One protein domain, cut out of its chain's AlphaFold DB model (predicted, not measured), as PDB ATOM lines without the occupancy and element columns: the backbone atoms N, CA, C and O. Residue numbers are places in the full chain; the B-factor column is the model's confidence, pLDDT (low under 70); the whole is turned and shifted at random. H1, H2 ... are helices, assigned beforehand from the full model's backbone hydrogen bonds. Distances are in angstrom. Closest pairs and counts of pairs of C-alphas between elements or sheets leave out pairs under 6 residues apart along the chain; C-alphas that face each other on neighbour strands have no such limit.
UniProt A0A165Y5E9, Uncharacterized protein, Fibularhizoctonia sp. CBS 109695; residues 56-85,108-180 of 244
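What this domain is: This is residues 56 to 85 and 108 to 180 of the 244 residues of an uncharacterized protein of Fibularhizoctonia sp. CBS 109695 (UniProt A0A165Y5E9). A helical hairpin, H2 and H3, lies slanted between two long helices, H1 and H4, that run opposite ways. The printed part is all helix, 103 residues with four named helices, H1 to H4. It is compact, radius of gyration of the C-alphas 14.6 A, spanning 44 by 26 by 21 A.

How they stand to each other: H1, residues 59 to 83, touches H2, residues 108 to 122, at a steep tilt of 55 degrees, closest at C-alphas 65 and 116, 4.7 A. H2 and H3, residues 125 to 146, form a hairpin, closest at C-alphas 108 and 135, 5.1 A. H4, residues 156 to 178, touches H2, closest at C-alphas 111 and 170, 5.6 A, and is apart from H1. Every O i to N i+4 pair is within hydrogen-bond range in H3 and H4, 19 of 21 in H1, 7 of 11 in H2.

Where its parts are: H1 spans 35.8 A from C-alpha 59 (141.411, 99.174, 120.526); H4 ends at C-alpha 178 (135.113, 114.256, 128.113).

The domain as a whole: Residues 86 to 107 are cut out, a gap of 21.9 A. pLDDT is under 70 at residues 81 to 84 and 150 to 152.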
ATOM      1  N   CYS A  56     140.848 106.073 128.666       85.25
ATOM      2  CA  CYS A  56     140.468 105.668 127.322       85.25
ATOM      3  C   CYS A  56     140.706 104.143 127.163       85.25
ATOM      4  O   CYS A  56     141.780 103.644 127.548       85.25
ATOM      5  N   PRO A  57     139.719 103.366 126.682       86.69
ATOM      6  CA  PRO A  57     139.910 101.950 126.388       86.69
ATOM      7  C   PRO A  57     140.903 101.734 125.241       86.69
ATOM      8  O   PRO A  57     141.030 102.571 124.350       86.69
ATOM      9  N   ARG A  58     141.590 100.591 125.239       89.19
ATOM     10  CA  ARG A  58     142.454 100.196 124.118       89.19
ATOM     11  C   ARG A  58     141.619  99.659 122.942       89.19
ATOM     12  O   ARG A  58     140.517  99.156 123.181       89.19
ATOM     13  N   PRO A  59     142.127  99.696 121.694       90.44
ATOM     14  CA  PRO A  59     141.411  99.174 120.526       90.44
ATOM     15  C   PRO A  59     140.951  97.718 120.683       90.44
ATOM     16  O   PRO A  59     139.835  97.379 120.291       90.44
ATOM     17  N   GLU A  60     141.760  96.869 121.319       92.50
ATOM     18  CA  GLU A  60     141.448  95.453 121.550       92.50
ATOM     19  C   GLU A  60     140.282  95.286 122.535       92.50
ATOM     20  O   GLU A  60     139.420  94.427 122.353       92.50
ATOM     21  N   GLU A  61     140.218  96.140 123.563       89.50
ATOM     22  CA  GLU A  61     139.124  96.149 124.538       89.50
ATOM     23  C   GLU A  61     137.816  96.587 123.874       89.50
ATOM     24  O   GLU A  61     136.776  95.965 124.101       89.50
ATOM     25  N   LEU A  62     137.880  97.605 123.006       92.00
ATOM     26  CA  LEU A  62     136.738  98.063 122.218       92.00
ATOM     27  C   LEU A  62     136.252  96.972 121.252       92.00
ATOM     28  O   LEU A  62     135.050  96.745 121.151       92.00
ATOM     29  N   HIS A  63     137.164  96.256 120.584       92.75
ATOM     30  CA  HIS A  63     136.814  95.148 119.692       92.75
ATOM     31  C   HIS A  63     136.109  94.007 120.443       92.75
ATOM     32  O   HIS A  63     135.058  93.533 120.005       92.75
ATOM     33  N   MET A  64     136.637  93.597 121.601       93.31
ATOM     34  CA  MET A  64     136.007  92.573 122.442       93.31
ATOM     35  C   MET A  64     134.631  93.012 122.961       93.31
ATOM     36  O   MET A  64     133.692  92.217 122.953       93.31
ATOM     37  N   ALA A  65     134.479  94.280 123.354       92.56
ATOM     38  CA  ALA A  65     133.191  94.829 123.770       92.56
ATOM     39  C   ALA A  65     132.172  94.888 122.617       92.56
ATOM     40  O   ALA A  65     131.006  94.555 122.823       92.56
ATOM     41  N   SER A  66     132.602  95.232 121.400       94.50
ATOM     42  CA  SER A  66     131.753  95.199 120.200       94.50
ATOM     43  C   SER A  66     131.276  93.785 119.870       94.50
ATOM     44  O   SER A  66     130.097  93.591 119.582       94.50
ATOM     45  N   ARG A  67     132.153  92.775 119.981       95.00
ATOM     46  CA  ARG A  67     131.763  91.364 119.814       95.00
ATOM     47  C   ARG A  67     130.732  90.922 120.851       95.00
ATOM     48  O   ARG A  67     129.735  90.311 120.483       95.00
ATOM     49  N   PHE A  68     130.927  91.286 122.119       93.75
ATOM     50  CA  PHE A  68     129.966  90.991 123.183       93.75
ATOM     51  C   PHE A  68     128.591  91.628 122.923       93.75
ATOM     52  O   PHE A  68     127.566  90.987 123.139       93.75
ATOM     53  N   VAL A  69     128.543  92.869 122.423       93.19
ATOM     54  CA  VAL A  69     127.281  93.531 122.044       93.19
ATOM     55  C   VAL A  69     126.582  92.779 120.895       93.19
ATOM     56  O   VAL A  69     125.408  92.441 121.034       93.19
ATOM     57  N   ALA A  70     127.310  92.393 119.843       91.81
ATOM     58  CA  ALA A  70     126.761  91.603 118.732       91.81
ATOM     59  C   ALA A  70     126.258  90.204 119.164       91.81
ATOM     60  O   ALA A  70     125.227  89.723 118.690       91.81
ATOM     61  N   GLU A  71     126.940  89.547 120.108       93.06
ATOM     62  CA  GLU A  71     126.474  88.285 120.703       93.06
ATOM     63  C   GLU A  71     125.151  88.467 121.466       93.06
ATOM     64  O   GLU A  71     124.264  87.611 121.400       93.06
ATOM     65  N   LEU A  72     124.970  89.590 122.170       92.81
ATOM     66  CA  LEU A  72     123.709  89.907 122.843       92.81
ATOM     67  C   LEU A  72     122.568  90.185 121.856       92.81
ATOM     68  O   LEU A  72     121.444  89.757 122.112       92.81
ATOM     69  N   GLU A  73     122.846  90.833 120.725       90.56
ATOM     70  CA  GLU A  73     121.867  91.068 119.655       90.56
ATOM     71  C   GLU A  73     121.350  89.755 119.060       90.56
ATOM     72  O   GLU A  73     120.137  89.519 119.026       90.56
ATOM     73  N   ALA A  74     122.259  88.851 118.682       87.38
ATOM     74  CA  ALA A  74     121.904  87.532 118.165       87.38
ATOM     75  C   ALA A  74     121.062  86.725 119.176       87.38
ATOM     76  O   ALA A  74     120.062  86.098 118.815       87.38
ATOM     77  N   ASN A  75     121.418  86.767 120.464       87.69
ATOM     78  CA  ASN A  75     120.660  86.104 121.529       87.69
ATOM     79  C   ASN A  75     119.277  86.741 121.769       87.69
ATOM     80  O   ASN A  75     118.294  86.037 122.030       87.69
ATOM     81  N   PHE A  76     119.171  88.066 121.654       85.81
ATOM     82  CA  PHE A  76     117.907  88.779 121.802       85.81
ATOM     83  C   PHE A  76     116.922  88.414 120.682       85.81
ATOM     84  O   PHE A  76     115.788  88.039 120.972       85.81
ATOM     85  N   ILE A  77     117.357  88.412 119.417       78.88
ATOM     86  CA  ILE A  77     116.507  88.042 118.266       78.88
ATOM     87  C   ILE A  77     115.949  86.617 118.432       78.88
ATOM     88  O   ILE A  77     114.748  86.387 118.271       78.88
ATOM     89  N   ASN A  78     116.797  85.672 118.849       77.81
ATOM     90  CA  ASN A  78     116.421  84.275 119.091       77.81
ATOM     91  C   ASN A  78     115.429  84.062 120.257       77.81
ATOM     92  O   ASN A  78     114.783  83.007 120.326       77.81
ATOM     93  N   SER A  79     115.318  85.025 121.180       76.06
ATOM     94  CA  SER A  79     114.455  84.949 122.367       76.06
ATOM     95  C   SER A  79     113.189  85.809 122.269       76.06
ATOM     96  O   SER A  79     112.160  85.418 122.828       76.06
ATOM     97  N   TYR A  80     113.221  86.924 121.532       70.81
ATOM     98  CA  TYR A  80     112.110  87.875 121.397       70.81
ATOM     99  C   TYR A  80     110.837  87.213 120.849       70.81
ATOM    100  O   TYR A  80     109.768  87.331 121.446       70.81
ATOM    101  N   SER A  81     110.959  86.438 119.765       63.56
ATOM    102  CA  SER A  81     109.833  85.758 119.103       63.56
ATOM    103  C   SER A  81     109.152  84.676 119.952       63.56
ATOM    104  O   SER A  81     108.011  84.313 119.671       63.56
ATOM    105  N   LYS A  82     109.834  84.156 120.982       67.81
ATOM    106  CA  LYS A  82     109.352  83.049 121.826       67.81
ATOM    107  C   LYS A  82     108.720  83.504 123.141       67.81
ATOM    108  O   LYS A  82     107.890  82.780 123.674       67.81
ATOM    109  N   ASN A  83     109.130  84.660 123.673       67.75
ATOM    110  CA  ASN A  83     108.843  85.047 125.062       67.75
ATOM    111  C   ASN A  83     108.061  86.365 125.218       67.75
ATOM    112  O   ASN A  83     107.683  86.711 126.334       67.75
ATOM    113  N   MET A  84     107.831  87.126 124.142       66.88
ATOM    114  CA  MET A  84     107.140  88.418 124.231       66.88
ATOM    115  C   MET A  84     105.616  88.283 124.160       66.88
ATOM    116  O   MET A  84     105.048  87.956 123.117       66.88
ATOM    117  N   THR A  85     104.940  88.632 125.256       70.81
ATOM    118  CA  THR A  85     103.480  88.782 125.288       70.81
ATOM    119  C   THR A  85     103.055  90.030 124.518       70.81
ATOM    120  O   THR A  85     103.422  91.150 124.873       70.81
ATOM    121  N   SER A 108     117.806 105.678 121.633       95.19
ATOM    122  CA  SER A 108     118.394 104.378 121.296       95.19
ATOM    123  C   SER A 108     119.441 104.507 120.188       95.19
ATOM    124  O   SER A 108     120.564 104.048 120.376       95.19
ATOM    125  N   GLN A 109     119.124 105.190 119.081       94.75
ATOM    126  CA  GLN A 109     120.067 105.452 117.984       94.75
ATOM    127  C   GLN A 109     121.317 106.209 118.457       94.75
ATOM    128  O   GLN A 109     122.428 105.877 118.051       94.75
ATOM    129  N   ALA A 110     121.158 107.195 119.347       92.62
ATOM    130  CA  ALA A 110     122.279 107.970 119.875       92.62
ATOM    131  C   ALA A 110     123.194 107.154 120.814       92.62
ATOM    132  O   ALA A 110     124.412 107.365 120.832       92.62
ATOM    133  N   LEU A 111     122.628 106.232 121.603       93.56
ATOM    134  CA  LEU A 111     123.378 105.411 122.561       93.56
ATOM    135  C   LEU A 111     123.974 104.136 121.947       93.56
ATOM    136  O   LEU A 111     125.054 103.727 122.363       93.56
ATOM    137  N   TYR A 112     123.309 103.523 120.969       93.44
ATOM    138  CA  TYR A 112     123.706 102.251 120.356       93.44
ATOM    139  C   TYR A 112     125.189 102.170 119.928       93.44
ATOM    140  O   TYR A 112     125.896 101.305 120.451       93.44
ATOM    141  N   PRO A 113     125.746 103.100 119.116       92.44
ATOM    142  CA  PRO A 113     127.164 103.058 118.732       92.44
ATOM    143  C   PRO A 113     128.134 103.302 119.904       92.44
ATOM    144  O   PRO A 113     129.342 103.142 119.758       92.44
ATOM    145  N   LYS A 114     127.625 103.700 121.077       92.69
ATOM    146  CA  LYS A 114     128.398 103.954 122.299       92.69
ATOM    147  C   LYS A 114     128.353 102.786 123.293       92.69
ATOM    148  O   LYS A 114     129.032 102.858 124.315       92.69
ATOM    149  N   LEU A 115     127.610 101.708 123.018       93.25
ATOM    150  CA  LEU A 115     127.528 100.538 123.905       93.25
ATOM    151  C   LEU A 115     128.883  99.845 124.162       93.25
ATOM    152  O   LEU A 115     129.147  99.536 125.326       93.25
ATOM    153  N   PRO A 116     129.781  99.653 123.169       93.25
ATOM    154  CA  PRO A 116     131.103  99.079 123.434       93.25
ATOM    155  C   PRO A 116     131.929  99.964 124.378       93.25
ATOM    156  O   PRO A 116     132.504  99.478 125.350       93.25
ATOM    157  N   MET A 117     131.897 101.285 124.159       91.56
ATOM    158  CA  MET A 117     132.539 102.274 125.031       91.56
ATOM    159  C   MET A 117     131.964 102.223 126.455       91.56
ATOM    160  O   MET A 117     132.723 102.152 127.419       91.56
ATOM    161  N   PHE A 118     130.635 102.187 126.602       92.00
ATOM    162  CA  PHE A 118     129.967 102.048 127.901       92.00
ATOM    163  C   PHE A 118     130.452 100.802 128.658       92.00
ATOM    164  O   PHE A 118     130.797 100.893 129.839       92.00
ATOM    165  N   LEU A 119     130.535  99.653 127.981       92.50
ATOM    166  CA  LEU A 119     131.010  98.413 128.587       92.50
ATOM    167  C   LEU A 119     132.481  98.504 129.015       92.50
ATOM    168  O   LEU A 119     132.798  98.132 130.143       92.50
ATOM    169  N   CYS A 120     133.375  99.021 128.168       91.44
ATOM    170  CA  CYS A 120     134.792  99.160 128.517       91.44
ATOM    171  C   CYS A 120     135.021 100.096 129.715       91.44
ATOM    172  O   CYS A 120     135.835  99.796 130.591       91.44
ATOM    173  N   VAL A 121     134.304 101.223 129.750       89.50
ATOM    174  CA  VAL A 121     134.490 102.290 130.743       89.50
ATOM    175  C   VAL A 121     133.871 101.925 132.089       89.50
ATOM    176  O   VAL A 121     134.538 102.017 133.118       89.50
ATOM    177  N   PHE A 122     132.614 101.470 132.098       89.62
ATOM    178  CA  PHE A 122     131.880 101.187 133.337       89.62
ATOM    179  C   PHE A 122     131.964  99.724 133.785       89.62
ATOM    180  O   PHE A 122     131.532  99.408 134.893       89.62
ATOM    181  N   LYS A 123     132.489  98.822 132.938       89.06
ATOM    182  CA  LYS A 123     132.681  97.380 133.199       89.06
ATOM    183  C   LYS A 123     131.428  96.647 133.695       89.06
ATOM    184  O   LYS A 123     131.514  95.594 134.322       89.06
ATOM    185  N   ASN A 124     130.250  97.194 133.399       90.25
ATOM    186  CA  ASN A 124     128.972  96.698 133.888       90.25
ATOM    187  C   ASN A 124     128.267  95.895 132.788       90.25
ATOM    188  O   ASN A 124     127.508  96.434 131.974       90.25
ATOM    189  N   THR A 125     128.552  94.594 132.753       92.06
ATOM    190  CA  THR A 125     128.006  93.655 131.765       92.06
ATOM    191  C   THR A 125     126.486  93.559 131.850       92.06
ATOM    192  O   THR A 125     125.827  93.620 130.816       92.06
ATOM    193  N   ASP A 126     125.898  93.481 133.045       92.56
ATOM    194  CA  ASP A 126     124.446  93.330 133.204       92.56
ATOM    195  C   ASP A 126     123.665  94.586 132.813       92.56
ATOM    196  O   ASP A 126     122.643  94.490 132.130       92.56
ATOM    197  N   ARG A 127     124.176  95.780 133.133       91.50
ATOM    198  CA  ARG A 127     123.601  97.035 132.630       91.50
ATOM    199  C   ARG A 127     123.766  97.155 131.113       91.50
ATOM    200  O   ARG A 127     122.851  97.632 130.454       91.50
ATOM    201  N   THR A 128     124.862  96.649 130.544       92.75
ATOM    202  CA  THR A 128     125.038  96.574 129.080       92.75
ATOM    203  C   THR A 128     124.004  95.638 128.436       92.75
ATOM    204  O   THR A 128     123.352  96.040 127.478       92.75
ATOM    205  N   LYS A 129     123.760  94.444 129.005       93.06
ATOM    206  CA  LYS A 129     122.689  93.521 128.565       93.06
ATOM    207  C   LYS A 129     121.317  94.196 128.575       93.06
ATOM    208  O   LYS A 129     120.567  94.081 127.608       93.06
ATOM    209  N   GLN A 130     120.999  94.916 129.653       92.81
ATOM    210  CA  GLN A 130     119.744  95.662 129.768       92.81
ATOM    211  C   GLN A 130     119.627  96.741 128.686       92.81
ATOM    212  O   GLN A 130     118.581  96.838 128.052       92.81
ATOM    213  N   LEU A 131     120.687  97.514 128.431       93.94
ATOM    214  CA  LEU A 131     120.681  98.560 127.403       93.94
ATOM    215  C   LEU A 131     120.508  97.995 125.987       93.94
ATOM    216  O   LEU A 131     119.679  98.515 125.243       93.94
ATOM    217  N   VAL A 132     121.204  96.904 125.641       94.00
ATOM    218  CA  VAL A 132     121.006  96.193 124.364       94.00
ATOM    219  C   VAL A 132     119.546  95.752 124.219       94.00
ATOM    220  O   VAL A 132     118.900  96.073 123.223       94.00
ATOM    221  N   ALA A 133     118.979  95.097 125.238       91.06
ATOM    222  CA  ALA A 133     117.589  94.644 125.204       91.06
ATOM    223  C   ALA A 133     116.580  95.804 125.064       91.06
ATOM    224  O   ALA A 133     115.605  95.679 124.325       91.06
ATOM    225  N   MET A 134     116.811  96.942 125.731       92.50
ATOM    226  CA  MET A 134     115.964  98.138 125.613       92.50
ATOM    227  C   MET A 134     116.016  98.754 124.212       92.50
ATOM    228  O   MET A 134     114.969  99.096 123.658       92.50
ATOM    229  N   ILE A 135     117.213  98.871 123.631       94.12
ATOM    230  CA  ILE A 135     117.426  99.424 122.287       94.12
ATOM    231  C   ILE A 135     116.750  98.540 121.233       94.12
ATOM    232  O   ILE A 135     115.920  99.024 120.463       94.12
ATOM    233  N   LEU A 136     117.009  97.230 121.254       92.38
ATOM    234  CA  LEU A 136     116.444  96.296 120.275       92.38
ATOM    235  C   LEU A 136     114.922  96.158 120.404       92.38
ATOM    236  O   LEU A 136     114.224  96.129 119.391       92.38
ATOM    237  N   ALA A 137     114.383  96.137 121.628       89.31
ATOM    238  CA  ALA A 137     112.935  96.149 121.837       89.31
ATOM    239  C   ALA A 137     112.290  97.437 121.292       89.31
ATOM    240  O   ALA A 137     111.194  97.388 120.735       89.31
ATOM    241  N   THR A 138     112.977  98.578 121.414       91.25
ATOM    242  CA  THR A 138     112.516  99.868 120.882       91.25
ATOM    243  C   THR A 138     112.534  99.885 119.352       91.25
ATOM    244  O   THR A 138     111.547 100.298 118.743       91.25
ATOM    245  N   PHE A 139     113.604  99.390 118.720       90.88
ATOM    246  CA  PHE A 139     113.709  99.267 117.261       90.88
ATOM    247  C   PHE A 139     112.625  98.338 116.691       90.88
ATOM    248  O   PHE A 139     111.869  98.738 115.806       90.88
ATOM    249  N   LEU A 140     112.455  97.142 117.264       87.69
ATOM    250  CA  LEU A 140     111.389  96.213 116.867       87.69
ATOM    251  C   LEU A 140     109.997  96.828 117.023       87.69
ATOM    252  O   LEU A 140     109.192  96.776 116.094       87.69
ATOM    253  N   GLN A 141     109.711  97.463 118.163       87.00
ATOM    254  CA  GLN A 141     108.410  98.086 118.396       87.00
ATOM    255  C   GLN A 141     108.138  99.245 117.424       87.00
ATOM    256  O   GLN A 141     106.994  99.417 116.990       87.00
ATOM    257  N   ARG A 142     109.170 100.019 117.052       88.06
ATOM    258  CA  ARG A 142     109.083 101.088 116.044       88.06
ATOM    259  C   ARG A 142     108.761 100.535 114.658       88.06
ATOM    260  O   ARG A 142     107.917 101.127 113.980       88.06
ATOM    261  N   ASN A 143     109.366  99.406 114.291       84.62
ATOM    262  CA  ASN A 143     109.143  98.725 113.015       84.62
ATOM    263  C   ASN A 143     107.740  98.112 112.941       84.62
ATOM    264  O   ASN A 143     107.040  98.343 111.959       84.62
ATOM    265  N   LEU A 144     107.268  97.440 114.000       82.31
ATOM    266  CA  LEU A 144     105.888  96.933 114.075       82.31
ATOM    267  C   LEU A 144     104.863  98.056 113.841       82.31
ATOM    268  O   LEU A 144     103.995  97.928 112.980       82.31
ATOM    269  N   VAL A 145     105.023  99.195 114.527       83.06
ATOM    270  CA  VAL A 145     104.156 100.373 114.349       83.06
ATOM    271  C   VAL A 145     104.260 100.959 112.935       83.06
ATOM    272  O   VAL A 145     103.253 101.415 112.398       83.06
ATOM    273  N   HIS A 146     105.444 100.948 112.314       80.50
ATOM    274  CA  HIS A 146     105.634 101.450 110.948       80.50
ATOM    275  C   HIS A 146     104.946 100.572 109.890       80.50
ATOM    276  O   HIS A 146     104.309 101.107 108.987       80.50
ATOM    277  N   VAL A 147     104.991  99.246 110.053       78.25
ATOM    278  CA  VAL A 147     104.323  98.257 109.181       78.25
ATOM    279  C   VAL A 147     102.811  98.142 109.492       78.25
ATOM    280  O   VAL A 147     102.099  97.323 108.918       78.25
ATOM    281  N   GLY A 148     102.278  98.978 110.392       70.00
ATOM    282  CA  GLY A 148     100.851  99.019 110.742       70.00
ATOM    283  C   GLY A 148     100.394  97.924 111.715       70.00
ATOM    284  O   GLY A 148      99.201  97.825 112.012       70.00
ATOM    285  N   ILE A 149     101.320  97.126 112.253       74.19
ATOM    286  CA  ILE A 149     101.034  96.104 113.260       74.19
ATOM    287  C   ILE A 149     100.812  96.801 114.608       74.19
ATOM    288  O   ILE A 149     101.706  97.442 115.158       74.19
ATOM    289  N   GLN A 150      99.601  96.666 115.155       66.31
ATOM    290  CA  GLN A 150      99.210  97.320 116.412       66.31
ATOM    291  C   GLN A 150      99.584  96.521 117.674       66.31
ATOM    292  O   GLN A 150      99.346  96.998 118.784       66.31
ATOM    293  N   ASP A 151     100.195  95.342 117.515       69.94
ATOM    294  CA  ASP A 151     100.723  94.546 118.624       69.94
ATOM    295  C   ASP A 151     101.831  95.309 119.361       69.94
ATOM    296  O   ASP A 151     102.860  95.687 118.786       69.94
ATOM    297  N   ARG A 152     101.644  95.497 120.668       69.44
ATOM    298  CA  ARG A 152     102.647  96.095 121.550       69.44
ATOM    299  C   ARG A 152     103.279  95.037 122.436       69.44
ATOM    300  O   ARG A 152     102.571  94.330 123.144       69.44
ATOM    301  N   THR A 153     104.604  94.965 122.446       74.81
ATOM    302  CA  THR A 153     105.368  94.221 123.462       74.81
ATOM    303  C   THR A 153     105.870  95.143 124.575       74.81
ATOM    304  O   THR A 153     106.235  94.671 125.646       74.81
ATOM    305  N   LEU A 154     105.873  96.464 124.350       83.62
ATOM    306  CA  LEU A 154     106.236  97.477 125.345       83.62
ATOM    307  C   LEU A 154     105.014  98.304 125.759       83.62
ATOM    308  O   LEU A 154     104.295  98.815 124.898       83.62
ATOM    309  N   SER A 155     104.804  98.483 127.067       86.50
ATOM    310  CA  SER A 155     103.779  99.394 127.599       86.50
ATOM    311  C   SER A 155     104.223 100.862 127.505       86.50
ATOM    312  O   SER A 155     105.412 101.152 127.355       86.50
ATOM    313  N   LEU A 156     103.286 101.810 127.634       87.25
ATOM    314  CA  LEU A 156     103.614 103.242 127.642       87.25
ATOM    315  C   LEU A 156     104.531 103.626 128.818       87.25
ATOM    316  O   LEU A 156     105.463 104.403 128.634       87.25
ATOM    317  N   ILE A 157     104.292 103.057 130.005       89.62
ATOM    318  CA  ILE A 157     105.122 103.284 131.198       89.62
ATOM    319  C   ILE A 157     106.538 102.760 130.933       89.62
ATOM    320  O   ILE A 157     107.504 103.506 131.050       89.62
ATOM    321  N   THR A 158     106.645 101.528 130.427       90.50
ATOM    322  CA  THR A 158     107.928 100.907 130.067       90.50
ATOM    323  C   THR A 158     108.709 101.740 129.044       90.50
ATOM    324  O   THR A 158     109.917 101.886 129.185       90.50
ATOM    325  N   LEU A 159     108.047 102.327 128.038       90.44
ATOM    326  CA  LEU A 159     108.715 103.214 127.076       90.44
ATOM    327  C   LEU A 159     109.234 104.511 127.711       90.44
ATOM    328  O   LEU A 159     110.309 104.974 127.327       90.44
ATOM    329  N   ARG A 160     108.515 105.095 128.678       93.19
ATOM    330  CA  ARG A 160     108.998 106.269 129.427       93.19
ATOM    331  C   ARG A 160     110.238 105.907 130.254       93.19
ATOM    332  O   ARG A 160     111.252 106.593 130.133       93.19
ATOM    333  N   ASP A 161     110.197 104.790 130.981       93.88
ATOM    334  CA  ASP A 161     111.325 104.289 131.783       93.88
ATOM    335  C   ASP A 161     112.561 103.989 130.918       93.88
ATOM    336  O   ASP A 161     113.685 104.328 131.288       93.88
ATOM    337  N   ILE A 162     112.355 103.370 129.746       93.06
ATOM    338  CA  ILE A 162     113.405 103.134 128.744       93.06
ATOM    339  C   ILE A 162     113.996 104.469 128.283       93.06
ATOM    340  O   ILE A 162     115.208 104.653 128.353       93.06
ATOM    341  N   THR A 163     113.155 105.421 127.868       93.69
ATOM    342  CA  THR A 163     113.599 106.737 127.373       93.69
ATOM    343  C   THR A 163     114.462 107.461 128.407       93.69
ATOM    344  O   THR A 163     115.530 107.969 128.071       93.69
ATOM    345  N   GLN A 164     114.038 107.474 129.675       94.62
ATOM    346  CA  GLN A 164     114.806 108.074 130.763       94.62
ATOM    347  C   GLN A 164     116.162 107.376 130.950       94.62
ATOM    348  O   GLN A 164     117.201 108.037 130.907       94.62
ATOM    349  N   LYS A 165     116.175 106.043 131.084       94.00
ATOM    350  CA  LYS A 165     117.412 105.270 131.292       94.00
ATOM    351  C   LYS A 165     118.402 105.422 130.137       94.00
ATOM    352  O   LYS A 165     119.606 105.496 130.383       94.00
ATOM    353  N   LEU A 166     117.924 105.501 128.893       94.12
ATOM    354  CA  LEU A 166     118.776 105.731 127.723       94.12
ATOM    355  C   LEU A 166     119.445 107.113 127.783       94.12
ATOM    356  O   LEU A 166     120.659 107.195 127.600       94.12
ATOM    357  N   HIS A 167     118.703 108.178 128.114       93.94
ATOM    358  CA  HIS A 167     119.277 109.518 128.294       93.94
ATOM    359  C   HIS A 167     120.296 109.575 129.442       93.94
ATOM    360  O   HIS A 167     121.382 110.127 129.266       93.94
ATOM    361  N   GLU A 168     119.993 108.964 130.591       93.25
ATOM    362  CA  GLU A 168     120.917 108.888 131.732       93.25
ATOM    363  C   GLU A 168     122.226 108.172 131.367       93.25
ATOM    364  O   GLU A 168     123.312 108.632 131.727       93.25
ATOM    365  N   CYS A 169     122.147 107.060 130.627       92.25
ATOM    366  CA  CYS A 169     123.329 106.322 130.176       92.25
ATOM    367  C   CYS A 169     124.111 107.094 129.107       92.25
ATOM    368  O   CYS A 169     125.339 107.128 129.157       92.25
ATOM    369  N   TYR A 170     123.423 107.764 128.179       91.25
ATOM    370  CA  TYR A 170     124.044 108.611 127.160       91.25
ATOM    371  C   TYR A 170     124.825 109.779 127.780       91.25
ATOM    372  O   TYR A 170     125.972 110.027 127.400       91.25
ATOM    373  N   ALA A 171     124.249 110.445 128.785       91.31
ATOM    374  CA  ALA A 171     124.927 111.486 129.553       91.31
ATOM    375  C   ALA A 171     126.158 110.941 130.300       91.31
ATOM    376  O   ALA A 171     127.222 111.555 130.248       91.31
ATOM    377  N   GLN A 172     126.044 109.763 130.930       90.38
ATOM    378  CA  GLN A 172     127.158 109.102 131.625       90.38
ATOM    379  C   GLN A 172     128.326 108.775 130.681       90.38
ATOM    380  O   GLN A 172     129.469 109.067 131.026       90.38
ATOM    381  N   VAL A 173     128.068 108.233 129.480       89.00
ATOM    382  CA  VAL A 173     129.142 107.977 128.499       89.00
ATOM    383  C   VAL A 173     129.791 109.276 128.035       89.00
ATOM    384  O   VAL A 173     131.014 109.348 127.999       89.00
ATOM    385  N   ASN A 174     129.009 110.303 127.693       88.69
ATOM    386  CA  ASN A 174     129.581 111.564 127.213       88.69
ATOM    387  C   ASN A 174     130.462 112.225 128.281       88.69
ATOM    388  O   ASN A 174     131.567 112.650 127.962       88.69
ATOM    389  N   ALA A 175     130.009 112.264 129.539       88.06
ATOM    390  CA  ALA A 175     130.798 112.793 130.649       88.06
ATOM    391  C   ALA A 175     132.133 112.045 130.798       88.06
ATOM    392  O   ALA A 175     133.185 112.676 130.833       88.06
ATOM    393  N   ALA A 176     132.106 110.708 130.780       85.75
ATOM    394  CA  ALA A 176     133.319 109.896 130.844       85.75
ATOM    395  C   ALA A 176     134.256 110.104 129.639       85.75
ATOM    396  O   ALA A 176     135.470 110.128 129.806       85.75
ATOM    397  N   VAL A 177     133.715 110.286 128.430       83.25
ATOM    398  CA  VAL A 177     134.521 110.558 127.227       83.25
ATOM    399  C   VAL A 177     135.163 111.949 127.278       83.25
ATOM    400  O   VAL A 177     136.299 112.101 126.836       83.25
ATOM    401  N   HIS A 178     134.498 112.948 127.867       80.75
ATOM    402  CA  HIS A 178     135.113 114.256 128.113       80.75
ATOM    403  C   HIS A 178     136.281 114.188 129.114       80.75
ATOM    404  O   HIS A 178     137.229 114.949 128.955       80.75
ATOM    405  N   GLU A 179     136.276 113.254 130.075       76.00
ATOM    406  CA  GLU A 179     137.422 113.014 130.976       76.00
ATOM    407  C   GLU A 179     138.647 112.393 130.266       76.00
ATOM    408  O   GLU A 179     139.746 112.425 130.819       76.00
ATOM    409  N   PHE A 180     138.499 111.842 129.051       73.19
ATOM    410  CA  PHE A 180     139.626 111.295 128.272       73.19
ATOM    411  C   PHE A 180     140.401 112.349 127.490       73.19
ATOM    412  O   PHE A 180     141.537 112.090 127.091       73.19
TER     413      PHE A 180